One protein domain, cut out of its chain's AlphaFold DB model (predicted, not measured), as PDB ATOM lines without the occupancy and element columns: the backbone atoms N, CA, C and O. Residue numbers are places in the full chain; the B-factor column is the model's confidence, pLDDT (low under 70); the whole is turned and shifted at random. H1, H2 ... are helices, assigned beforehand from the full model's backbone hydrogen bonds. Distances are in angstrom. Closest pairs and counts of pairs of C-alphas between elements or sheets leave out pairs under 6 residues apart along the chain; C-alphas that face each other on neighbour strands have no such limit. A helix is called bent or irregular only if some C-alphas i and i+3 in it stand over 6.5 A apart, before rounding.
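Overview. This is residues 798 to 884 and 922 to 1005 of the 1249 residues of the protein "SH3 domain-containing protein" of Scenedesmus sp. NREL 46B-D3 (UniProt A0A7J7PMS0). What is seen first? H3, H4, H5 and residues 925 to 935 of H7 make a helical body, from which the rest of H7 runs out as a long arm. H8 folds back along H7, the two legs meeting near the body and spreading toward their link, with H9 packed on H8. H1 and H2 lie at the side of the body, residues 804 to 810 stick out, and H6 touches no helix. What is it made of? The printed part has 171 residues with nine named helices, H1 to H9 in order along the chain, and no named strand; its class is all helix. It is compact, with a radius of gyration of the C-alphas of 17.4 A and spans of 54 by 39 by 32 A.

Arrangement. What opens the printed part? H1, residues 798 to 804, and H2, residues 811 to 821, are close but not clearly touching, their closest C-alphas, Leu 799 and Ala 817, 6.9 A apart. H2 and H3, residues 823 to 838, are a hairpin at a steep tilt of 45 degrees and only just touch, with 3 pairs of C-alphas within 8 A, the closest Met 819 and Cys 826 at 6.0 A. What follows? H3 and H4, residues 841 to 857, are a hairpin at a shallow tilt of 31 degrees, with their closest C-alphas, Met 836 and Arg 844, 4.1 A apart. H4 and H5, residues 862 to 873, are another, at 32 degrees, only just short of steep, with their closest C-alphas, Ala 855 and Arg 863, at 4.5 A. H6, residues 879 to 884, is apart from H5. What comes after the cut? H7, residues 925 to 952, touches H5 with residues 925 to 935 alone, closest at the C-alphas of Leu 870 and Ala 928, 6.0 A; H2, H3, H4, H5 and H7 form an up and down bundle, each running against the one before. H7 and H8, residues 961 to 981, are a hairpin at 16 degrees, with their closest C-alphas, Pro 930 and Arg 981, 6.3 A apart. H9, residues 994 to 1002, touches residues 964 to 968 of H8 at a steep tilt of 52 degrees, the closest C-alphas being Leu 964 and Val 1001, 6.5 A. How are the backbones? Every O i to N i+4 pair is within hydrogen-bond range in H1 to H6, H8 and H9, and 22 of 24 in H7.

Along the chain. Where are the ends? C-alpha 798, in H1, is at (-2.007, 32.926, 42.695), and C-alpha 1002, the last of H9, at (-32.030, 37.709, 53.052). Which helices are long? H7 measures 39.2 A, H8 30.3 A, H4 24.5 A and H3 22.3 A. H7 is irregular, but only just: C-alphas 927 and 930 are 6.6 A apart.

Size, cuts and confidence. How large is it? The two C-alphas farthest apart, Leu 840 and Ser 957, are 55.0 A apart. Where is it broken or linked at length? Residues 885 to 921 are not printed, and C-alphas 884 and 922 are 22.9 A apart. The link from H8 to H9, residues 982 to 993, is long. Where is confidence low? pLDDT is under 70 in residues 798 to 811, 876 to 884 and 1003 to 1005; the mean of the printed part is 82.1.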
ATOM      1  N   GLN A 798      -2.888  33.142  43.851       67.88
ATOM      2  CA  GLN A 798      -2.007  32.926  42.695       67.88
ATOM      3  C   GLN A 798      -2.734  32.306  41.492       67.88
ATOM      4  O   GLN A 798      -2.402  32.607  40.352       67.88
ATOM      5  N   LEU A 799      -3.708  31.437  41.755       65.06
ATOM      6  CA  LEU A 799      -4.524  30.762  40.752       65.06
ATOM      7  C   LEU A 799      -5.660  31.675  40.267       65.06
ATOM      8  O   LEU A 799      -5.978  31.665  39.084       65.06
ATOM      9  N   VAL A 800      -6.225  32.503  41.156       69.56
ATOM     10  CA  VAL A 800      -7.188  33.560  40.788       69.56
ATOM     11  C   VAL A 800      -6.548  34.517  39.780       69.56
ATOM     12  O   VAL A 800      -7.044  34.626  38.666       69.56
ATOM     13  N   ALA A 801      -5.368  35.061  40.088       69.12
ATOM     14  CA  ALA A 801      -4.614  35.910  39.161       69.12
ATOM     15  C   ALA A 801      -4.212  35.210  37.842       69.12
ATOM     16  O   ALA A 801      -4.031  35.879  36.830       69.12
ATOM     17  N   GLN A 802      -4.068  33.878  37.821       65.50
ATOM     18  CA  GLN A 802      -3.827  33.120  36.582       65.50
ATOM     19  C   GLN A 802      -5.090  32.954  35.728       65.50
ATOM     20  O   GLN A 802      -4.982  32.943  34.506       65.50
ATOM     21  N   LEU A 803      -6.263  32.824  36.353       65.75
ATOM     22  CA  LEU A 803      -7.554  32.740  35.665       65.75
ATOM     23  C   LEU A 803      -8.023  34.121  35.179       65.75
ATOM     24  O   LEU A 803      -8.559  34.221  34.083       65.75
ATOM     25  N   GLU A 804      -7.773  35.182  35.950       67.00
ATOM     26  CA  GLU A 804      -8.062  36.579  35.579       67.00
ATOM     27  C   GLU A 804      -7.156  37.099  34.449       67.00
ATOM     28  O   GLU A 804      -7.561  37.973  33.689       67.00
ATOM     29  N   ALA A 805      -5.935  36.567  34.324       61.44
ATOM     30  CA  ALA A 805      -4.990  36.929  33.264       61.44
ATOM     31  C   ALA A 805      -5.149  36.106  31.967       61.44
ATOM     32  O   ALA A 805      -4.377  36.305  31.027       61.44
ATOM     33  N   ALA A 806      -6.096  35.164  31.917       57.94
ATOM     34  CA  ALA A 806      -6.356  34.327  30.751       57.94
ATOM     35  C   ALA A 806      -7.608  34.813  30.000       57.94
ATOM     36  O   ALA A 806      -8.699  34.842  30.568       57.94
ATOM     37  N   ASP A 807      -7.466  35.124  28.706       47.00
ATOM     38  CA  ASP A 807      -8.586  35.410  27.793       47.00
ATOM     39  C   ASP A 807      -9.388  34.122  27.499       47.00
ATOM     40  O   ASP A 807      -9.318  33.532  26.420       47.00
ATOM     41  N   GLY A 808     -10.140  33.669  28.504       56.34
ATOM     42  CA  GLY A 808     -10.820  32.376  28.539       56.34
ATOM     43  C   GLY A 808     -10.023  31.323  29.314       56.34
ATOM     44  O   GLY A 808      -8.844  31.087  29.058       56.34
ATOM     45  N   ALA A 809     -10.683  30.656  30.264       55.88
ATOM     46  CA  ALA A 809     -10.056  29.617  31.073       55.88
ATOM     47  C   ALA A 809      -9.933  28.300  30.287       55.88
ATOM     48  O   ALA A 809     -10.929  27.616  30.034       55.88
ATOM     49  N   ASP A 810      -8.703  27.910  29.948       66.75
ATOM     50  CA  ASP A 810      -8.427  26.623  29.305       66.75
ATOM     51  C   ASP A 810      -8.929  25.458  30.174       66.75
ATOM     52  O   ASP A 810      -8.770  25.449  31.399       66.75
ATOM     53  N   GLN A 811      -9.439  24.391  29.549       66.81
ATOM     54  CA  GLN A 811      -9.923  23.206  30.277       66.81
ATOM     55  C   GLN A 811      -8.833  22.586  31.182       66.81
ATOM     56  O   GLN A 811      -9.136  22.002  32.223       66.81
ATOM     57  N   GLN A 812      -7.555  22.762  30.822       72.38
ATOM     58  CA  GLN A 812      -6.400  22.363  31.632       72.38
ATOM     59  C   GLN A 812      -6.186  23.261  32.863       72.38
ATOM     60  O   GLN A 812      -5.849  22.752  33.931       72.38
ATOM     61  N   GLN A 813      -6.421  24.572  32.746       73.31
ATOM     62  CA  GLN A 813      -6.339  25.522  33.862       73.31
ATOM     63  C   GLN A 813      -7.478  25.281  34.859       73.31
ATOM     64  O   GLN A 813      -7.233  25.195  36.061       73.31
ATOM     65  N   LEU A 814      -8.703  25.046  34.372       72.94
ATOM     66  CA  LEU A 814      -9.832  24.637  35.217       72.94
ATOM     67  C   LEU A 814      -9.560  23.300  35.926       72.94
ATOM     68  O   LEU A 814      -9.887  23.150  37.103       72.94
ATOM     69  N   ALA A 815      -8.937  22.328  35.250       76.19
ATOM     70  CA  ALA A 815      -8.534  21.058  35.864       76.19
ATOM     71  C   ALA A 815      -7.459  21.245  36.952       76.19
ATOM     72  O   ALA A 815      -7.565  20.652  38.028       76.19
ATOM     73  N   ALA A 816      -6.462  22.103  36.715       78.50
ATOM     74  CA  ALA A 816      -5.465  22.473  37.719       78.50
ATOM     75  C   ALA A 816      -6.110  23.175  38.930       78.50
ATOM     76  O   ALA A 816      -5.793  22.843  40.072       78.50
ATOM     77  N   ALA A 817      -7.077  24.065  38.688       76.81
ATOM     78  CA  ALA A 817      -7.847  24.746  39.722       76.81
ATOM     79  C   ALA A 817      -8.651  23.772  40.602       76.81
ATOM     80  O   ALA A 817      -8.563  23.820  41.829       76.81
ATOM     81  N   ALA A 818      -9.368  22.826  39.988       81.81
ATOM     82  CA  ALA A 818     -10.097  21.771  40.699       81.81
ATOM     83  C   ALA A 818      -9.173  20.879  41.540       81.81
ATOM     84  O   ALA A 818      -9.500  20.549  42.681       81.81
ATOM     85  N   MET A 819      -8.006  20.509  41.003       84.00
ATOM     86  CA  MET A 819      -7.003  19.717  41.719       84.00
ATOM     87  C   MET A 819      -6.396  20.463  42.912       84.00
ATOM     88  O   MET A 819      -6.138  19.836  43.939       84.00
ATOM     89  N   ALA A 820      -6.184  21.778  42.791       81.56
ATOM     90  CA  ALA A 820      -5.701  22.623  43.881       81.56
ATOM     91  C   ALA A 820      -6.753  22.811  44.988       81.56
ATOM     92  O   ALA A 820      -6.393  22.870  46.162       81.56
ATOM     93  N   LEU A 821      -8.040  22.878  44.625       83.62
ATOM     94  CA  LEU A 821      -9.145  23.064  45.566       83.62
ATOM     95  C   LEU A 821      -9.535  21.762  46.286       83.62
ATOM     96  O   LEU A 821      -9.582  21.724  47.515       83.62
ATOM     97  N   ASN A 822      -9.793  20.682  45.538       87.38
ATOM     98  CA  ASN A 822     -10.084  19.364  46.104       87.38
ATOM     99  C   ASN A 822      -9.666  18.210  45.164       87.38
ATOM    100  O   ASN A 822     -10.427  17.815  44.269       87.38
ATOM    101  N   PRO A 823      -8.504  17.573  45.403       87.62
ATOM    102  CA  PRO A 823      -8.028  16.485  44.552       87.62
ATOM    103  C   PRO A 823      -8.895  15.220  44.658       87.62
ATOM    104  O   PRO A 823      -8.922  14.419  43.727       87.62
ATOM    105  N   VAL A 824      -9.631  15.022  45.759       87.12
ATOM    106  CA  VAL A 824     -10.496  13.842  45.945       87.12
ATOM    107  C   VAL A 824     -11.736  13.946  45.061       87.12
ATOM    108  O   VAL A 824     -12.080  12.976  44.383       87.12
ATOM    109  N   LEU A 825     -12.373  15.121  45.013       90.62
ATOM    110  CA  LEU A 825     -13.525  15.358  44.139       90.62
ATOM    111  C   LEU A 825     -13.126  15.314  42.658       90.62
ATOM    112  O   LEU A 825     -13.810  14.675  41.861       90.62
ATOM    113  N   CYS A 826     -11.975  15.889  42.297       89.69
ATOM    114  CA  CYS A 826     -11.460  15.805  40.930       89.69
ATOM    115  C   CYS A 826     -11.187  14.347  40.498       89.69
ATOM    116  O   CYS A 826     -11.542  13.946  39.388       89.69
ATOM    117  N   LEU A 827     -10.619  13.514  41.383       88.12
ATOM    118  CA  LEU A 827     -10.425  12.081  41.124       88.12
ATOM    119  C   LEU A 827     -11.753  11.316  40.992       88.12
ATOM    120  O   LEU A 827     -11.842  10.408  40.163       88.12
ATOM    121  N   LEU A 828     -12.778  11.670  41.774       91.19
ATOM    122  CA  LEU A 828     -14.128  11.105  41.658       91.19
ATOM    123  C   LEU A 828     -14.747  11.415  40.289       91.19
ATOM    124  O   LEU A 828     -15.153  10.488  39.587       91.19
ATOM    125  N   ILE A 829     -14.745  12.688  39.881       93.06
ATOM    126  CA  ILE A 829     -15.278  13.155  38.590       93.06
ATOM    127  C   ILE A 829     -14.563  12.452  37.426       93.06
ATOM    128  O   ILE A 829     -15.220  11.846  36.581       93.06
ATOM    129  N   ALA A 830     -13.225  12.421  37.425       91.25
ATOM    130  CA  ALA A 830     -12.445  11.763  36.372       91.25
ATOM    131  C   ALA A 830     -12.705  10.242  36.276       91.25
ATOM    132  O   ALA A 830     -12.675   9.655  35.189       91.25
ATOM    133  N   ARG A 831     -12.977   9.570  37.404       90.62
ATOM    134  CA  ARG A 831     -13.322   8.137  37.417       90.62
ATOM    135  C   ARG A 831     -14.750   7.877  36.949       90.62
ATOM    136  O   ARG A 831     -14.946   6.926  36.195       90.62
ATOM    137  N   LEU A 832     -15.708   8.719  37.338       93.00
ATOM    138  CA  LEU A 832     -17.083   8.669  36.838       93.00
ATOM    139  C   LEU A 832     -17.129   8.925  35.327       93.00
ATOM    140  O   LEU A 832     -17.716   8.125  34.608       93.00
ATOM    141  N   GLN A 833     -16.418   9.942  34.825       92.56
ATOM    142  CA  GLN A 833     -16.271  10.206  33.388       92.56
ATOM    143  C   GLN A 833     -15.712   8.985  32.645       92.56
ATOM    144  O   GLN A 833     -16.275   8.560  31.636       92.56
ATOM    145  N   ARG A 834     -14.635   8.368  33.153       91.19
ATOM    146  CA  ARG A 834     -14.063   7.164  32.531       91.19
ATOM    147  C   ARG A 834     -15.077   6.019  32.468       91.19
ATOM    148  O   ARG A 834     -15.192   5.391  31.422       91.19
ATOM    149  N   VAL A 835     -15.816   5.761  33.546       89.00
ATOM    150  CA  VAL A 835     -16.839   4.699  33.585       89.00
ATOM    151  C   VAL A 835     -18.056   5.037  32.714       89.00
ATOM    152  O   VAL A 835     -18.603   4.138  32.080       89.00
ATOM    153  N   MET A 836     -18.424   6.312  32.582       89.94
ATOM    154  CA  MET A 836     -19.456   6.780  31.650       89.94
ATOM    155  C   MET A 836     -19.083   6.522  30.180       89.94
ATOM    156  O   MET A 836     -19.956   6.225  29.372       89.94
ATOM    157  N   VAL A 837     -17.791   6.572  29.833       88.94
ATOM    158  CA  VAL A 837     -17.306   6.259  28.476       88.94
ATOM    159  C   VAL A 837     -17.096   4.752  28.269       88.94
ATOM    160  O   VAL A 837     -17.514   4.209  27.249       88.94
ATOM    161  N   THR A 838     -16.452   4.053  29.212       87.31
ATOM    162  CA  THR A 838     -16.010   2.655  29.011       87.31
ATOM    163  C   THR A 838     -16.948   1.589  29.578       87.31
ATOM    164  O   THR A 838     -16.754   0.412  29.291       87.31
ATOM    165  N   GLY A 839     -17.912   1.954  30.425       83.50
ATOM    166  CA  GLY A 839     -18.796   1.006  31.110       83.50
ATOM    167  C   GLY A 839     -19.869   0.388  30.210       83.50
ATOM    168  O   GLY A 839     -20.039   0.771  29.050       83.50
ATOM    169  N   LEU A 840     -20.635  -0.548  30.773       86.81
ATOM    170  CA  LEU A 840     -21.892  -1.030  30.189       86.81
ATOM    171  C   LEU A 840     -23.008  -0.001  30.404       86.81
ATOM    172  O   LEU A 840     -22.948   0.766  31.365       86.81
ATOM    173  N   TRP A 841     -24.021   0.006  29.530       87.44
ATOM    174  CA  TRP A 841     -25.048   1.059  29.451       87.44
ATOM    175  C   TRP A 841     -25.669   1.428  30.812       87.44
ATOM    176  O   TRP A 841     -25.729   2.606  31.153       87.44
ATOM    177  N   GLU A 842     -26.011   0.441  31.646       90.88
ATOM    178  CA  GLU A 842     -26.568   0.675  32.987       90.88
ATOM    179  C   GLU A 842     -25.637   1.485  33.901       90.88
ATOM    180  O   GLU A 842     -26.079   2.361  34.646       90.88
ATOM    181  N   VAL A 843     -24.336   1.191  33.847       90.75
ATOM    182  CA  VAL A 843     -23.318   1.875  34.652       90.75
ATOM    183  C   VAL A 843     -23.012   3.251  34.058       90.75
ATOM    184  O   VAL A 843     -22.748   4.182  34.815       90.75
ATOM    185  N   ARG A 844     -23.120   3.424  32.729       90.75
ATOM    186  CA  ARG A 844     -23.006   4.744  32.079       90.75
ATOM    187  C   ARG A 844     -24.104   5.691  32.539       90.75
ATOM    188  O   ARG A 844     -23.796   6.807  32.944       90.75
ATOM    189  N   LEU A 845     -25.357   5.233  32.534       92.56
ATOM    190  CA  LEU A 845     -26.497   6.022  33.005       92.56
ATOM    191  C   LEU A 845     -26.340   6.400  34.483       92.56
ATOM    192  O   LEU A 845     -26.518   7.563  34.832       92.56
ATOM    193  N   ALA A 846     -25.936   5.459  35.343       93.12
ATOM    194  CA  ALA A 846     -25.688   5.750  36.757       93.12
ATOM    195  C   ALA A 846     -24.508   6.721  36.975       93.12
ATOM    196  O   ALA A 846     -24.581   7.582  37.850       93.12
ATOM    197  N   ALA A 847     -23.444   6.632  36.169       94.25
ATOM    198  CA  ALA A 847     -22.322   7.570  36.218       94.25
ATOM    199  C   ALA A 847     -22.713   8.977  35.730       94.25
ATOM    200  O   ALA A 847     -22.325   9.961  36.357       94.25
ATOM    201  N   ALA A 848     -23.526   9.081  34.673       93.94
ATOM    202  CA  ALA A 848     -24.086  10.348  34.205       93.94
ATOM    203  C   ALA A 848     -25.019  10.974  35.260       93.94
ATOM    204  O   ALA A 848     -24.856  12.145  35.588       93.94
ATOM    205  N   GLN A 849     -25.908  10.188  35.883       93.94
ATOM    206  CA  GLN A 849     -26.722  10.642  37.021       93.94
ATOM    207  C   GLN A 849     -25.847  11.157  38.171       93.94
ATOM    208  O   GLN A 849     -26.125  12.217  38.725       93.94
ATOM    209  N   ALA A 850     -24.783  10.436  38.532       95.12
ATOM    210  CA  ALA A 850     -23.875  10.848  39.598       95.12
ATOM    211  C   ALA A 850     -23.159  12.171  39.280       95.12
ATOM    212  O   ALA A 850     -23.107  13.054  40.135       95.12
ATOM    213  N   LEU A 851     -22.671  12.341  38.047       95.31
ATOM    214  CA  LEU A 851     -22.069  13.593  37.581       95.31
ATOM    215  C   LEU A 851     -23.072  14.754  37.593       95.31
ATOM    216  O   LEU A 851     -22.706  15.839  38.033       95.31
ATOM    217  N   SER A 852     -24.334  14.536  37.207       94.56
ATOM    218  CA  SER A 852     -25.391  15.559  37.278       94.56
ATOM    219  C   SER A 852     -25.633  16.058  38.708       94.56
ATOM    220  O   SER A 852     -25.746  17.261  38.939       94.56
ATOM    221  N   LYS A 853     -25.651  15.150  39.692       94.38
ATOM    222  CA  LYS A 853     -25.809  15.502  41.117       94.38
ATOM    223  C   LYS A 853     -24.608  16.283  41.646       94.38
ATOM    224  O   LYS A 853     -24.785  17.295  42.323       94.38
ATOM    225  N   ILE A 854     -23.396  15.848  41.292       94.12
ATOM    226  CA  ILE A 854     -22.150  16.543  41.643       94.12
ATOM    227  C   ILE A 854     -22.113  17.936  41.000       94.12
ATOM    228  O   ILE A 854     -21.741  18.890  41.678       94.12
ATOM    229  N   ALA A 855     -22.548  18.084  39.744       93.19
ATOM    230  CA  ALA A 855     -22.602  19.369  39.047       93.19
ATOM    231  C   ALA A 855     -23.468  20.387  39.799       93.19
ATOM    232  O   ALA A 855     -23.018  21.493  40.078       93.19
ATOM    233  N   VAL A 856     -24.693  20.011  40.176       91.50
ATOM    234  CA  VAL A 856     -25.613  20.909  40.894       91.50
ATOM    235  C   VAL A 856     -25.095  21.249  42.295       91.50
ATOM    236  O   VAL A 856     -25.129  22.415  42.693       91.50
ATOM    237  N   ARG A 857     -24.602  20.249  43.038       91.12
ATOM    238  CA  ARG A 857     -24.198  20.396  44.448       91.12
ATOM    239  C   ARG A 857     -22.840  21.073  44.646       91.12
ATOM    240  O   ARG A 857     -22.612  21.597  45.734       91.12
ATOM    241  N   SER A 858     -21.951  21.080  43.652       90.44
ATOM    242  CA  SER A 858     -20.603  21.670  43.757       90.44
ATOM    243  C   SER A 858     -20.564  23.133  43.310       90.44
ATOM    244  O   SER A 858     -21.342  23.546  42.455       90.44
ATOM    245  N   GLY A 859     -19.633  23.909  43.871       86.12
ATOM    246  CA  GLY A 859     -19.267  25.224  43.336       86.12
ATOM    247  C   GLY A 859     -18.275  25.124  42.172       86.12
ATOM    248  O   GLY A 859     -17.841  24.028  41.794       86.12
ATOM    249  N   GLU A 860     -17.882  26.270  41.625       85.81
ATOM    250  CA  GLU A 860     -16.822  26.322  40.615       85.81
ATOM    251  C   GLU A 860     -15.439  26.014  41.211       85.81
ATOM    252  O   GLU A 860     -15.195  26.311  42.383       85.81
ATOM    253  N   PRO A 861     -14.522  25.384  40.446       86.25
ATOM    254  CA  PRO A 861     -14.611  25.028  39.017       86.25
ATOM    255  C   PRO A 861     -15.251  23.653  38.717       86.25
ATOM    256  O   PRO A 861     -15.215  23.181  37.578       86.25
ATOM    257  N   PHE A 862     -15.792  22.947  39.718       89.75
ATOM    258  CA  PHE A 862     -16.301  21.579  39.533       89.75
ATOM    259  C   PHE A 862     -17.628  21.522  38.757       89.75
ATOM    260  O   PHE A 862     -17.888  20.524  38.074       89.75
ATOM    261  N   ARG A 863     -18.462  22.570  38.849       90.44
ATOM    262  CA  ARG A 863     -19.745  22.666  38.136       90.44
ATOM    263  C   ARG A 863     -19.519  22.791  36.622       90.44
ATOM    264  O   ARG A 863     -20.007  21.913  35.906       90.44
ATOM    265  N   VAL A 864     -18.702  23.742  36.142       87.19
ATOM    266  CA  VAL A 864     -18.332  23.852  34.708       87.19
ATOM    267  C   VAL A 864     -17.706  22.554  34.191       87.19
ATOM    268  O   VAL A 864     -18.029  22.103  33.090       87.19
ATOM    269  N   GLN A 865     -16.845  21.897  34.976       88.69
ATOM    270  CA  GLN A 865     -16.254  20.617  34.571       88.69
ATOM    271  C   GLN A 865     -17.313  19.546  34.320       88.69
ATOM    272  O   GLN A 865     -17.341  18.960  33.237       88.69
ATOM    273  N   CYS A 866     -18.209  19.308  35.282       91.88
ATOM    274  CA  CYS A 866     -19.270  18.317  35.120       91.88
ATOM    275  C   CYS A 866     -20.232  18.697  33.983       91.88
ATOM    276  O   CYS A 866     -20.604  17.819  33.207       91.88
ATOM    277  N   TYR A 867     -20.564  19.984  33.825       91.06
ATOM    278  CA  TYR A 867     -21.350  20.486  32.695       91.06
ATOM    279  C   TYR A 867     -20.693  20.145  31.350       91.06
ATOM    280  O   TYR A 867     -21.327  19.521  30.505       91.06
ATOM    281  N   SER A 868     -19.400  20.448  31.173       88.56
ATOM    282  CA  SER A 868     -18.672  20.145  29.929       88.56
ATOM    283  C   SER A 868     -18.631  18.641  29.614       88.56
ATOM    284  O   SER A 868     -18.800  18.236  28.462       88.56
ATOM    285  N   ILE A 869     -18.473  17.797  30.640       90.00
ATOM    286  CA  ILE A 869     -18.467  16.332  30.514       90.00
ATOM    287  C   ILE A 869     -19.852  15.809  30.106       90.00
ATOM    288  O   ILE A 869     -19.945  14.938  29.245       90.00
ATOM    289  N   LEU A 870     -20.926  16.334  30.700       91.12
ATOM    290  CA  LEU A 870     -22.301  15.926  30.398       91.12
ATOM    291  C   LEU A 870     -22.756  16.426  29.021       91.12
ATOM    292  O   LEU A 870     -23.334  15.653  28.259       91.12
ATOM    293  N   ALA A 871     -22.451  17.678  28.675       87.69
ATOM    294  CA  ALA A 871     -22.783  18.270  27.383       87.69
ATOM    295  C   ALA A 871     -22.102  17.510  26.237       87.69
ATOM    296  O   ALA A 871     -22.779  17.060  25.314       87.69
ATOM    297  N   THR A 872     -20.789  17.271  26.327       86.19
ATOM    298  CA  THR A 872     -20.059  16.495  25.307       86.19
ATOM    299  C   THR A 872     -20.560  15.053  25.192       86.19
ATOM    300  O   THR A 872     -20.682  14.537  24.082       86.19
ATOM    301  N   ALA A 873     -20.914  14.410  26.309       85.00
ATOM    302  CA  ALA A 873     -21.448  13.050  26.317       85.00
ATOM    303  C   ALA A 873     -22.851  12.927  25.693       85.00
ATOM    304  O   ALA A 873     -23.146  11.905  25.077       85.00
ATOM    305  N   ALA A 874     -23.686  13.963  25.820       81.88
ATOM    306  CA  ALA A 874     -25.056  14.018  25.302       81.88
ATOM    307  C   ALA A 874     -25.175  14.568  23.858       81.88
ATOM    308  O   ALA A 874     -26.285  14.840  23.402       81.88
ATOM    309  N   GLY A 875     -24.058  14.776  23.145       71.19
ATOM    310  CA  GLY A 875     -24.050  15.334  21.779       71.19
ATOM    311  C   GLY A 875     -24.055  16.865  21.689       71.19
ATOM    312  O   GLY A 875     -24.235  17.446  20.616       71.19
ATOM    313  N   GLY A 876     -23.881  17.544  22.819       57.06
ATOM    314  CA  GLY A 876     -23.950  18.991  22.958       57.06
ATOM    315  C   GLY A 876     -22.694  19.716  22.483       57.06
ATOM    316  O   GLY A 876     -21.789  19.983  23.265       57.06
ATOM    317  N   SER A 877     -22.700  20.136  21.218       42.78
ATOM    318  CA  SER A 877     -21.960  21.334  20.783       42.78
ATOM    319  C   SER A 877     -22.829  22.304  19.965       42.78
ATOM    320  O   SER A 877     -22.626  23.511  20.051       42.78
ATOM    321  N   ILE A 878     -23.841  21.812  19.228       43.22
ATOM    322  CA  ILE A 878     -24.655  22.655  18.320       43.22
ATOM    323  C   ILE A 878     -26.182  22.488  18.523       43.22
ATOM    324  O   ILE A 878     -26.934  23.447  18.357       43.22
ATOM    325  N   ALA A 879     -26.673  21.317  18.952       37.88
ATOM    326  CA  ALA A 879     -28.113  21.011  18.938       37.88
ATOM    327  C   ALA A 879     -28.978  21.740  19.996       37.88
ATOM    328  O   ALA A 879     -30.133  22.060  19.712       37.88
ATOM    329  N   HIS A 880     -28.460  22.018  21.202       38.00
ATOM    330  CA  HIS A 880     -29.255  22.661  22.269       38.00
ATOM    331  C   HIS A 880     -29.572  24.132  21.950       38.00
ATOM    332  O   HIS A 880     -30.719  24.559  22.071       38.00
ATOM    333  N   ARG A 881     -28.584  24.871  21.423       38.69
ATOM    334  CA  ARG A 881     -28.726  26.277  20.997       38.69
ATOM    335  C   ARG A 881     -29.743  26.453  19.860       38.69
ATOM    336  O   ARG A 881     -30.424  27.470  19.796       38.69
ATOM    337  N   ALA A 882     -29.881  25.452  18.988       35.44
ATOM    338  CA  ALA A 882     -30.891  25.458  17.934       35.44
ATOM    339  C   ALA A 882     -32.318  25.235  18.476       35.44
ATOM    340  O   ALA A 882     -33.253  25.857  17.983       35.44
ATOM    341  N   ARG A 883     -32.498  24.387  19.504       39.25
ATOM    342  CA  ARG A 883     -33.827  24.074  20.070       39.25
ATOM    343  C   ARG A 883     -34.423  25.187  20.929       39.25
ATOM    344  O   ARG A 883     -35.643  25.328  20.925       39.25
ATOM    345  N   SER A 884     -33.604  25.968  21.636       39.34
ATOM    346  CA  SER A 884     -34.085  27.181  22.316       39.34
ATOM    347  C   SER A 884     -34.476  28.260  21.301       39.34
ATOM    348  O   SER A 884     -35.579  28.794  21.365       39.34
ATOM    349  N   LEU A 922     -23.211   8.063  23.488       80.81
ATOM    350  CA  LEU A 922     -23.067   7.268  24.709       80.81
ATOM    351  C   LEU A 922     -24.401   6.746  25.262       80.81
ATOM    352  O   LEU A 922     -24.363   5.896  26.156       80.81
ATOM    353  N   GLY A 923     -25.540   7.192  24.723       84.00
ATOM    354  CA  GLY A 923     -26.884   6.823  25.176       84.00
ATOM    355  C   GLY A 923     -27.284   7.489  26.496       84.00
ATOM    356  O   GLY A 923     -28.049   6.902  27.259       84.00
ATOM    357  N   VAL A 924     -26.711   8.654  26.821       87.31
ATOM    358  CA  VAL A 924     -26.871   9.324  28.127       87.31
ATOM    359  C   VAL A 924     -27.740  10.579  28.079       87.31
ATOM    360  O   VAL A 924     -28.050  11.127  29.140       87.31
ATOM    361  N   ALA A 925     -28.172  11.044  26.903       84.94
ATOM    362  CA  ALA A 925     -28.884  12.316  26.761       84.94
ATOM    363  C   ALA A 925     -30.212  12.353  27.538       84.94
ATOM    364  O   ALA A 925     -30.558  13.388  28.098       84.94
ATOM    365  N   ALA A 926     -30.908  11.218  27.670       84.12
ATOM    366  CA  ALA A 926     -32.132  11.108  28.475       84.12
ATOM    367  C   ALA A 926     -31.914  11.366  29.984       84.12
ATOM    368  O   ALA A 926     -32.840  11.760  30.685       84.12
ATOM    369  N   VAL A 927     -30.693  11.146  30.484       85.38
ATOM    370  CA  VAL A 927     -30.292  11.390  31.880       85.38
ATOM    371  C   VAL A 927     -29.624  12.755  32.045       85.38
ATOM    372  O   VAL A 927     -29.862  13.447  33.032       85.38
ATOM    373  N   ALA A 928     -28.762  13.131  31.101       87.69
ATOM    374  CA  ALA A 928     -28.000  14.371  31.163       87.69
ATOM    375  C   ALA A 928     -28.850  15.601  30.804       87.69
ATOM    376  O   ALA A 928     -28.673  16.647  31.418       87.69
ATOM    377  N   GLY A 929     -29.795  15.477  29.865       86.31
ATOM    378  CA  GLY A 929     -30.616  16.579  29.347       86.31
ATOM    379  C   GLY A 929     -31.326  17.400  30.431       86.31
ATOM    380  O   GLY A 929     -31.061  18.595  30.520       86.31
ATOM    381  N   PRO A 930     -32.134  16.788  31.323       88.31
ATOM    382  CA  PRO A 930     -32.815  17.521  32.395       88.31
ATOM    383  C   PRO A 930     -31.863  18.238  33.362       88.31
ATOM    384  O   PRO A 930     -32.220  19.272  33.921       88.31
ATOM    385  N   ALA A 931     -30.650  17.709  33.559       89.62
ATOM    386  CA  ALA A 931     -29.627  18.349  34.380       89.62
ATOM    387  C   ALA A 931     -28.923  19.499  33.641       89.62
ATOM    388  O   ALA A 931     -28.637  20.520  34.256       89.62
ATOM    389  N   LEU A 932     -28.679  19.354  32.335       91.12
ATOM    390  CA  LEU A 932     -28.119  20.407  31.485       91.12
ATOM    391  C   LEU A 932     -29.084  21.592  31.355       91.12
ATOM    392  O   LEU A 932     -28.650  22.712  31.579       91.12
ATOM    393  N   GLU A 933     -30.383  21.360  31.124       89.12
ATOM    394  CA  GLU A 933     -31.415  22.420  31.132       89.12
ATOM    395  C   GLU A 933     -31.397  23.226  32.440       89.12
ATOM    396  O   GLU A 933     -31.432  24.454  32.445       89.12
ATOM    397  N   VAL A 934     -31.316  22.526  33.573       89.94
ATOM    398  CA  VAL A 934     -31.270  23.140  34.902       89.94
ATOM    399  C   VAL A 934     -29.973  23.927  35.127       89.94
ATOM    400  O   VAL A 934     -30.020  25.006  35.715       89.94
ATOM    401  N   LEU A 935     -28.827  23.433  34.648       90.38
ATOM    402  CA  LEU A 935     -27.545  24.142  34.723       90.38
ATOM    403  C   LEU A 935     -27.505  25.363  33.788       90.38
ATOM    404  O   LEU A 935     -27.023  26.413  34.203       90.38
ATOM    405  N   ASP A 936     -28.067  25.266  32.579       90.69
ATOM    406  CA  ASP A 936     -28.229  26.391  31.647       90.69
ATOM    407  C   ASP A 936     -29.055  27.516  32.301       90.69
ATOM    408  O   ASP A 936     -28.671  28.685  32.256       90.69
ATOM    409  N   HIS A 937     -30.159  27.169  32.978       89.12
ATOM    410  CA  HIS A 937     -30.979  28.134  33.717       89.12
ATOM    411  C   HIS A 937     -30.283  28.728  34.954       89.12
ATOM    412  O   HIS A 937     -30.554  29.882  35.287       89.12
ATOM    413  N   ILE A 938     -29.391  27.984  35.622       89.69
ATOM    414  CA  ILE A 938     -28.548  28.511  36.709       89.69
ATOM    415  C   ILE A 938     -27.599  29.580  36.157       89.69
ATOM    416  O   ILE A 938     -27.668  30.722  36.601       89.69
ATOM    417  N   TYR A 939     -26.798  29.257  35.137       89.06
ATOM    418  CA  TYR A 939     -25.829  30.202  34.569       89.06
ATOM    419  C   TYR A 939     -26.491  31.431  33.927       89.06
ATOM    420  O   TYR A 939     -26.026  32.554  34.117       89.06
ATOM    421  N   ALA A 940     -27.604  31.251  33.209       87.12
ATOM    422  CA  ALA A 940     -28.373  32.373  32.668       87.12
ATOM    423  C   ALA A 940     -28.970  33.252  33.783       87.12
ATOM    424  O   ALA A 940     -29.024  34.474  33.653       87.12
ATOM    425  N   GLY A 941     -29.400  32.640  34.890       87.31
ATOM    426  CA  GLY A 941     -29.898  33.344  36.067       87.31
ATOM    427  C   GLY A 941     -28.814  34.150  36.785       87.31
ATOM    428  O   GLY A 941     -29.044  35.318  37.093       87.31
ATOM    429  N   GLU A 942     -27.639  33.557  37.015       85.94
ATOM    430  CA  GLU A 942     -26.481  34.227  37.624       85.94
ATOM    431  C   GLU A 942     -26.031  35.434  36.781       85.94
ATOM    432  O   GLU A 942     -25.927  36.535  37.321       85.94
ATOM    433  N   LEU A 943     -25.911  35.289  35.454       87.19
ATOM    434  CA  LEU A 943     -25.556  36.390  34.546       87.19
ATOM    435  C   LEU A 943     -26.547  37.569  34.617       87.19
ATOM    436  O   LEU A 943     -26.145  38.733  34.629       87.19
ATOM    437  N   VAL A 944     -27.854  37.290  34.686       87.69
ATOM    438  CA  VAL A 944     -28.882  38.335  34.842       87.69
ATOM    439  C   VAL A 944     -28.775  39.016  36.210       87.69
ATOM    440  O   VAL A 944     -28.967  40.229  36.305       87.69
ATOM    441  N   VAL A 945     -28.439  38.278  37.272       87.00
ATOM    442  CA  VAL A 945     -28.197  38.862  38.600       87.00
ATOM    443  C   VAL A 945     -26.949  39.750  38.592       87.00
ATOM    444  O   VAL A 945     -27.015  40.851  39.132       87.00
ATOM    445  N   GLU A 946     -25.858  39.356  37.929       86.44
ATOM    446  CA  GLU A 946     -24.656  40.191  37.761       86.44
ATOM    447  C   GLU A 946     -24.938  41.488  36.987       86.44
ATOM    448  O   GLU A 946     -24.517  42.569  37.407       86.44
ATOM    449  N   GLN A 947     -25.714  41.421  35.901       87.94
ATOM    450  CA  GLN A 947     -26.144  42.607  35.147       87.94
ATOM    451  C   GLN A 947     -27.034  43.543  35.979       87.94
ATOM    452  O   GLN A 947     -26.927  44.766  35.886       87.94
ATOM    453  N   LEU A 948     -27.915  42.998  36.820       86.81
ATOM    454  CA  LEU A 948     -28.744  43.809  37.715       86.81
ATOM    455  C   LEU A 948     -27.929  44.387  38.885       86.81
ATOM    456  O   LEU A 948     -28.160  45.533  39.268       86.81
ATOM    457  N   LEU A 949     -26.936  43.657  39.400       86.81
ATOM    458  CA  LEU A 949     -25.974  44.141  40.398       86.81
ATOM    459  C   LEU A 949     -25.115  45.290  39.864       86.81
ATOM    460  O   LEU A 949     -24.897  46.256  40.590       86.81
ATOM    461  N   SER A 950     -24.667  45.240  38.606       86.88
ATOM    462  CA  SER A 950     -23.915  46.353  38.006       86.88
ATOM    463  C   SER A 950     -24.775  47.609  37.808       86.88
ATOM    464  O   SER A 950     -24.257  48.722  37.868       86.88
ATOM    465  N   ARG A 951     -26.096  47.442  37.635       87.44
ATOM    466  CA  ARG A 951     -27.061  48.537  37.445       87.44
ATOM    467  C   ARG A 951     -27.578  49.161  38.745       87.44
ATOM    468  O   ARG A 951     -27.742  50.377  38.797       87.44
ATOM    469  N   TYR A 952     -27.885  48.351  39.758       85.00
ATOM    470  CA  TYR A 952     -28.514  48.796  41.013       85.00
ATOM    471  C   TYR A 952     -27.568  48.767  42.224       85.00
ATOM    472  O   TYR A 952     -27.906  49.300  43.277       85.00
ATOM    473  N   GLY A 953     -26.377  48.182  42.089       83.81
ATOM    474  CA  GLY A 953     -25.420  48.015  43.179       83.81
ATOM    475  C   GLY A 953     -25.761  46.859  44.135       83.81
ATOM    476  O   GLY A 953     -26.792  46.195  43.990       83.81
ATOM    477  N   PRO A 954     -24.892  46.598  45.129       81.12
ATOM    478  CA  PRO A 954     -25.036  45.479  46.065       81.12
ATOM    479  C   PRO A 954     -26.005  45.754  47.228       81.12
ATOM    480  O   PRO A 954     -26.302  44.848  48.003       81.12
ATOM    481  N   SER A 955     -26.489  46.989  47.398       79.50
ATOM    482  CA  SER A 955     -27.388  47.363  48.493       79.50
ATOM    483  C   SER A 955     -28.849  47.074  48.152       79.50
ATOM    484  O   SER A 955     -29.415  47.653  47.227       79.50
ATOM    485  N   ARG A 956     -29.500  46.236  48.966       81.62
ATOM    486  CA  ARG A 956     -30.924  45.875  48.847       81.62
ATOM    487  C   ARG A 956     -31.855  47.090  48.701       81.62
ATOM    488  O   ARG A 956     -32.756  47.066  47.866       81.62
ATOM    489  N   SER A 957     -31.600  48.168  49.438       76.94
ATOM    490  CA  SER A 957     -32.373  49.416  49.395       76.94
ATOM    491  C   SER A 957     -32.395  50.127  48.035       76.94
ATOM    492  O   SER A 957     -33.312  50.909  47.785       76.94
ATOM    493  N   ALA A 958     -31.431  49.855  47.150       81.44
ATOM    494  CA  ALA A 958     -31.395  50.393  45.789       81.44
ATOM    495  C   ALA A 958     -32.236  49.573  44.787       81.44
ATOM    496  O   ALA A 958     -32.445  50.005  43.652       81.44
ATOM    497  N   TRP A 959     -32.744  48.400  45.189       87.38
ATOM    498  CA  TRP A 959     -33.473  47.489  44.309       87.38
ATOM    499  C   TRP A 959     -35.000  47.689  44.373       87.38
ATOM    500  O   TRP A 959     -35.598  47.695  45.454       87.38
ATOM    501  N   PRO A 960     -35.695  47.753  43.222       88.94
ATOM    502  CA  PRO A 960     -37.154  47.756  43.180       88.94
ATOM    503  C   PRO A 960     -37.779  46.516  43.845       88.94
ATOM    504  O   PRO A 960     -37.499  45.376  43.470       88.94
ATOM    505  N   ARG A 961     -38.742  46.725  44.758       84.31
ATOM    506  CA  ARG A 961     -39.450  45.652  45.500       84.31
ATOM    507  C   ARG A 961     -40.123  44.584  44.617       84.31
ATOM    508  O   ARG A 961     -40.357  43.473  45.090       84.31
ATOM    509  N   LYS A 962     -40.458  44.904  43.359       87.56
ATOM    510  CA  LYS A 962     -40.978  43.935  42.371       87.56
ATOM    511  C   LYS A 962     -39.876  42.993  41.856       87.56
ATOM    512  O   LYS A 962     -40.128  41.801  41.715       87.56
ATOM    513  N   LEU A 963     -38.659  43.504  41.635       87.25
ATOM    514  CA  LEU A 963     -37.515  42.702  41.181       87.25
ATOM    515  C   LEU A 963     -37.011  41.771  42.289       87.25
ATOM    516  O   LEU A 963     -36.780  40.601  42.010       87.25
ATOM    517  N   LEU A 964     -36.949  42.239  43.543       86.69
ATOM    518  CA  LEU A 964     -36.596  41.387  44.691       86.69
ATOM    519  C   LEU A 964     -37.557  40.189  44.833       86.69
ATOM    520  O   LEU A 964     -37.101  39.052  44.927       86.69
ATOM    521  N   ARG A 965     -38.879  40.420  44.741       86.25
ATOM    522  CA  ARG A 965     -39.884  39.336  44.729       86.25
ATOM    523  C   ARG A 965     -39.733  38.395  43.531       86.25
ATOM    524  O   ARG A 965     -39.850  37.185  43.693       86.25
ATOM    525  N   SER A 966     -39.455  38.922  42.337       88.75
ATOM    526  CA  SER A 966     -39.233  38.092  41.144       88.75
ATOM    527  C   SER A 966     -37.978  37.217  41.266       88.75
ATOM    528  O   SER A 966     -37.995  36.058  40.856       88.75
ATOM    529  N   LEU A 967     -36.907  37.743  41.865       89.06
ATOM    530  CA  LEU A 967     -35.656  37.024  42.101       89.06
ATOM    531  C   LEU A 967     -35.851  35.899  43.133       89.06
ATOM    532  O   LEU A 967     -35.434  34.769  42.886       89.06
ATOM    533  N   GLU A 968     -36.569  36.166  44.228       87.94
ATOM    534  CA  GLU A 968     -36.965  35.155  45.219       87.94
ATOM    535  C   GLU A 968     -37.810  34.029  44.592       87.94
ATOM    536  O   GLU A 968     -37.480  32.849  44.740       87.94
ATOM    537  N   GLN A 969     -38.844  34.380  43.818       89.62
ATOM    538  CA  GLN A 969     -39.699  33.417  43.111       89.62
ATOM    539  C   GLN A 969     -38.912  32.554  42.114       89.62
ATOM    540  O   GLN A 969     -39.082  31.334  42.093       89.62
ATOM    541  N   ARG A 970     -38.018  33.155  41.313       88.12
ATOM    542  CA  ARG A 970     -37.160  32.422  40.365       88.12
ATOM    543  C   ARG A 970     -36.189  31.486  41.084       88.12
ATOM    544  O   ARG A 970     -36.059  30.333  40.683       88.12
ATOM    545  N   ASN A 971     -35.565  31.935  42.172       89.44
ATOM    546  CA  ASN A 971     -34.674  31.100  42.979       89.44
ATOM    547  C   ASN A 971     -35.417  29.894  43.589       89.44
ATOM    548  O   ASN A 971     -34.920  28.768  43.536       89.44
ATOM    549  N   ALA A 972     -36.635  30.106  44.103       88.44
ATOM    550  CA  ALA A 972     -37.490  29.038  44.623       88.44
ATOM    551  C   ALA A 972     -37.930  28.046  43.529       88.44
ATOM    552  O   ALA A 972     -37.878  26.834  43.749       88.44
ATOM    553  N   ALA A 973     -38.306  28.537  42.343       88.69
ATOM    554  CA  ALA A 973     -38.672  27.702  41.199       88.69
ATOM    555  C   ALA A 973     -37.495  26.839  40.708       88.69
ATOM    556  O   ALA A 973     -37.666  25.640  40.487       88.69
ATOM    557  N   LEU A 974     -36.286  27.405  40.618       89.88
ATOM    558  CA  LEU A 974     -35.073  26.654  40.271       89.88
ATOM    559  C   LEU A 974     -34.737  25.596  41.329       89.88
ATOM    560  O   LEU A 974     -34.446  24.453  40.981       89.88
ATOM    561  N   ALA A 975     -34.838  25.925  42.621       89.00
ATOM    562  CA  ALA A 975     -34.607  24.964  43.702       89.00
ATOM    563  C   ALA A 975     -35.625  23.803  43.692       89.00
ATOM    564  O   ALA A 975     -35.268  22.662  44.007       89.00
ATOM    565  N   ALA A 976     -36.875  24.070  43.297       88.00
ATOM    566  CA  ALA A 976     -37.896  23.046  43.088       88.00
ATOM    567  C   ALA A 976     -37.568  22.155  41.876       88.00
ATOM    568  O   ALA A 976     -37.473  20.939  42.040       88.00
ATOM    569  N   ALA A 977     -37.289  22.745  40.708       88.19
ATOM    570  CA  ALA A 977     -36.937  22.011  39.488       88.19
ATOM    571  C   ALA A 977     -35.687  21.126  39.666       88.19
ATOM    572  O   ALA A 977     -35.650  19.991  39.196       88.19
ATOM    573  N   ILE A 978     -34.686  21.610  40.407       90.44
ATOM    574  CA  ILE A 978     -33.501  20.841  40.815       90.44
ATOM    575  C   ILE A 978     -33.883  19.619  41.662       90.44
ATOM    576  O   ILE A 978     -33.391  18.514  41.411       90.44
ATOM    577  N   SER A 979     -34.761  19.819  42.650       89.25
ATOM    578  CA  SER A 979     -35.208  18.771  43.574       89.25
ATOM    579  C   SER A 979     -36.024  17.682  42.875       89.25
ATOM    580  O   SER A 979     -35.921  16.516  43.249       89.25
ATOM    581  N   GLU A 980     -36.803  18.064  41.863       87.38
ATOM    582  CA  GLU A 980     -37.644  17.183  41.050       87.38
ATOM    583  C   GLU A 980     -36.833  16.409  39.994       87.38
ATOM    584  O   GLU A 980     -36.984  15.197  39.862       87.38
ATOM    585  N   ARG A 981     -35.945  17.095  39.256       84.50
ATOM    586  CA  ARG A 981     -35.288  16.544  38.055       84.50
ATOM    587  C   ARG A 981     -33.891  15.963  38.279       84.50
ATOM    588  O   ARG A 981     -33.447  15.167  37.455       84.50
ATOM    589  N   VAL A 982     -33.172  16.363  39.334       88.00
ATOM    590  CA  VAL A 982     -31.753  15.988  39.528       88.00
ATOM    591  C   VAL A 982     -31.489  15.368  40.900       88.00
ATOM    592  O   VAL A 982     -31.056  14.214  40.985       88.00
ATOM    593  N   CYS A 983     -31.706  16.123  41.980       89.25
ATOM    594  CA  CYS A 983     -31.504  15.654  43.350       89.25
ATOM    595  C   CYS A 983     -32.042  16.629  44.396       89.25
ATOM    596  O   CYS A 983     -32.011  17.840  44.198       89.25
ATOM    597  N   PHE A 984     -32.376  16.105  45.578       88.19
ATOM    598  CA  PHE A 984     -32.620  16.922  46.767       88.19
ATOM    599  C   PHE A 984     -31.431  17.842  47.094       88.19
ATOM    600  O   PHE A 984     -30.272  17.398  47.091       88.19
ATOM    601  N   VAL A 985     -31.747  19.094  47.445       86.25
ATOM    602  CA  VAL A 985     -30.809  20.108  47.951       86.25
ATOM    603  C   VAL A 985     -31.484  20.896  49.096       86.25
ATOM    604  O   VAL A 985     -32.678  21.191  48.996       86.25
ATOM    605  N   PRO A 986     -30.784  21.223  50.205       83.25
ATOM    606  CA  PRO A 986     -31.394  21.873  51.370       83.25
ATOM    607  C   PRO A 986     -31.950  23.275  51.074       83.25
ATOM    608  O   PRO A 986     -31.208  24.208  50.750       83.25
ATOM    609  N   ARG A 987     -33.266  23.432  51.273       73.88
ATOM    610  CA  ARG A 987     -33.975  24.720  51.198       73.88
ATOM    611  C   ARG A 987     -33.386  25.707  52.218       73.88
ATOM    612  O   ARG A 987     -33.127  25.339  53.360       73.88
ATOM    613  N   GLY A 988     -33.142  26.947  51.794       72.62
ATOM    614  CA  GLY A 988     -32.565  28.021  52.616       72.62
ATOM    615  C   GLY A 988     -31.031  28.064  52.651       72.62
ATOM    616  O   GLY A 988     -30.463  29.157  52.661       72.62
ATOM    617  N   GLN A 989     -30.345  26.915  52.597       80.81
ATOM    618  CA  GLN A 989     -28.880  26.884  52.469       80.81
ATOM    619  C   GLN A 989     -28.435  27.100  51.022       80.81
ATOM    620  O   GLN A 989     -27.563  27.930  50.774       80.81
ATOM    621  N   PHE A 990     -29.037  26.381  50.073       86.38
ATOM    622  CA  PHE A 990     -28.678  26.469  48.661       86.38
ATOM    623  C   PHE A 990     -29.502  27.511  47.909       86.38
ATOM    624  O   PHE A 990     -30.731  27.522  47.982       86.38
ATOM    625  N   TRP A 991     -28.795  28.350  47.155       86.06
ATOM    626  CA  TRP A 991     -29.347  29.409  46.322       86.06
ATOM    627  C   TRP A 991     -28.853  29.206  44.886       86.06
ATOM    628  O   TRP A 991     -27.688  29.485  44.608       86.06
ATOM    629  N   PRO A 992     -29.703  28.671  43.983       87.44
ATOM    630  CA  PRO A 992     -29.372  28.491  42.570       87.44
ATOM    631  C   PRO A 992     -28.876  29.748  41.848       87.44
ATOM    632  O   PRO A 992     -28.142  29.608  40.884       87.44
ATOM    633  N   LEU A 993     -29.262  30.949  42.299       86.50
ATOM    634  CA  LEU A 993     -28.815  32.234  41.735       86.50
ATOM    635  C   LEU A 993     -27.564  32.817  42.435       86.50
ATOM    636  O   LEU A 993     -27.298  34.015  42.346       86.50
ATOM    637  N   GLY A 994     -26.826  31.990  43.177       83.38
ATOM    638  CA  GLY A 994     -25.590  32.373  43.857       83.38
ATOM    639  C   GLY A 994     -25.776  33.123  45.184       83.38
ATOM    640  O   GLY A 994     -26.884  33.434  45.631       83.38
ATOM    641  N   ASN A 995     -24.654  33.418  45.847       80.25
ATOM    642  CA  ASN A 995     -24.659  34.074  47.162       80.25
ATOM    643  C   ASN A 995     -25.044  35.561  47.094       80.25
ATOM    644  O   ASN A 995     -25.709  36.040  48.001       80.25
ATOM    645  N   ALA A 996     -24.727  36.282  46.016       80.25
ATOM    646  CA  ALA A 996     -25.133  37.686  45.896       80.25
ATOM    647  C   ALA A 996     -26.671  37.841  45.842       80.25
ATOM    648  O   ALA A 996     -27.235  38.731  46.476       80.25
ATOM    649  N   ALA A 997     -27.368  36.916  45.167       83.00
ATOM    650  CA  ALA A 997     -28.828  36.831  45.189       83.00
ATOM    651  C   ALA A 997     -29.375  36.539  46.599       83.00
ATOM    652  O   ALA A 997     -30.341  37.169  47.036       83.00
ATOM    653  N   LYS A 998     -28.737  35.615  47.332       83.94
ATOM    654  CA  LYS A 998     -29.061  35.317  48.734       83.94
ATOM    655  C   LYS A 998     -28.914  36.553  49.618       83.94
ATOM    656  O   LYS A 998     -29.831  36.849  50.381       83.94
ATOM    657  N   ASP A 999     -27.800  37.266  49.520       82.94
ATOM    658  CA  ASP A 999     -27.502  38.410  50.381       82.94
ATOM    659  C   ASP A 999     -28.459  39.583  50.095       82.94
ATOM    660  O   ASP A 999     -28.915  40.240  51.026       82.94
ATOM    661  N   LEU A1000     -28.900  39.775  48.844       82.69
ATOM    662  CA  LEU A1000     -29.955  40.742  48.503       82.69
ATOM    663  C   LEU A1000     -31.338  40.367  49.072       82.69
ATOM    664  O   LEU A1000     -32.060  41.237  49.567       82.69
ATOM    665  N   VAL A1001     -31.737  39.090  49.002       82.06
ATOM    666  CA  VAL A1001     -33.072  38.624  49.443       82.06
ATOM    667  C   VAL A1001     -33.162  38.434  50.959       82.06
ATOM    668  O   VAL A1001     -34.202  38.738  51.547       82.06
ATOM    669  N   THR A1002     -32.088  37.975  51.601       79.06
ATOM    670  CA  THR A1002     -32.030  37.709  53.052       79.06
ATOM    671  C   THR A1002     -31.386  38.831  53.864       79.06
ATOM    672  O   THR A1002     -31.582  38.882  55.078       79.06
ATOM    673  N   GLY A1003     -30.662  39.747  53.217       69.50
ATOM    674  CA  GLY A1003     -30.067  40.912  53.858       69.50
ATOM    675  C   GLY A1003     -31.115  41.828  54.481       69.50
ATOM    676  O   GLY A1003     -32.175  42.091  53.908       69.50
ATOM    677  N   VAL A1004     -30.799  42.324  55.673       59.59
ATOM    678  CA  VAL A1004     -31.601  43.322  56.378       59.59
ATOM    679  C   VAL A1004     -31.159  44.703  55.903       59.59
ATOM    680  O   VAL A1004     -29.973  45.016  55.929       59.59
ATOM    681  N   ASP A1005     -32.101  45.539  55.468       61.03
ATOM    682  CA  ASP A1005     -31.805  46.933  55.133       61.03
ATOM    683  C   ASP A1005     -31.416  47.694  56.408       61.03
ATOM    684  O   ASP A1005     -32.291  48.126  57.159       61.03
TER     685      ASP A1005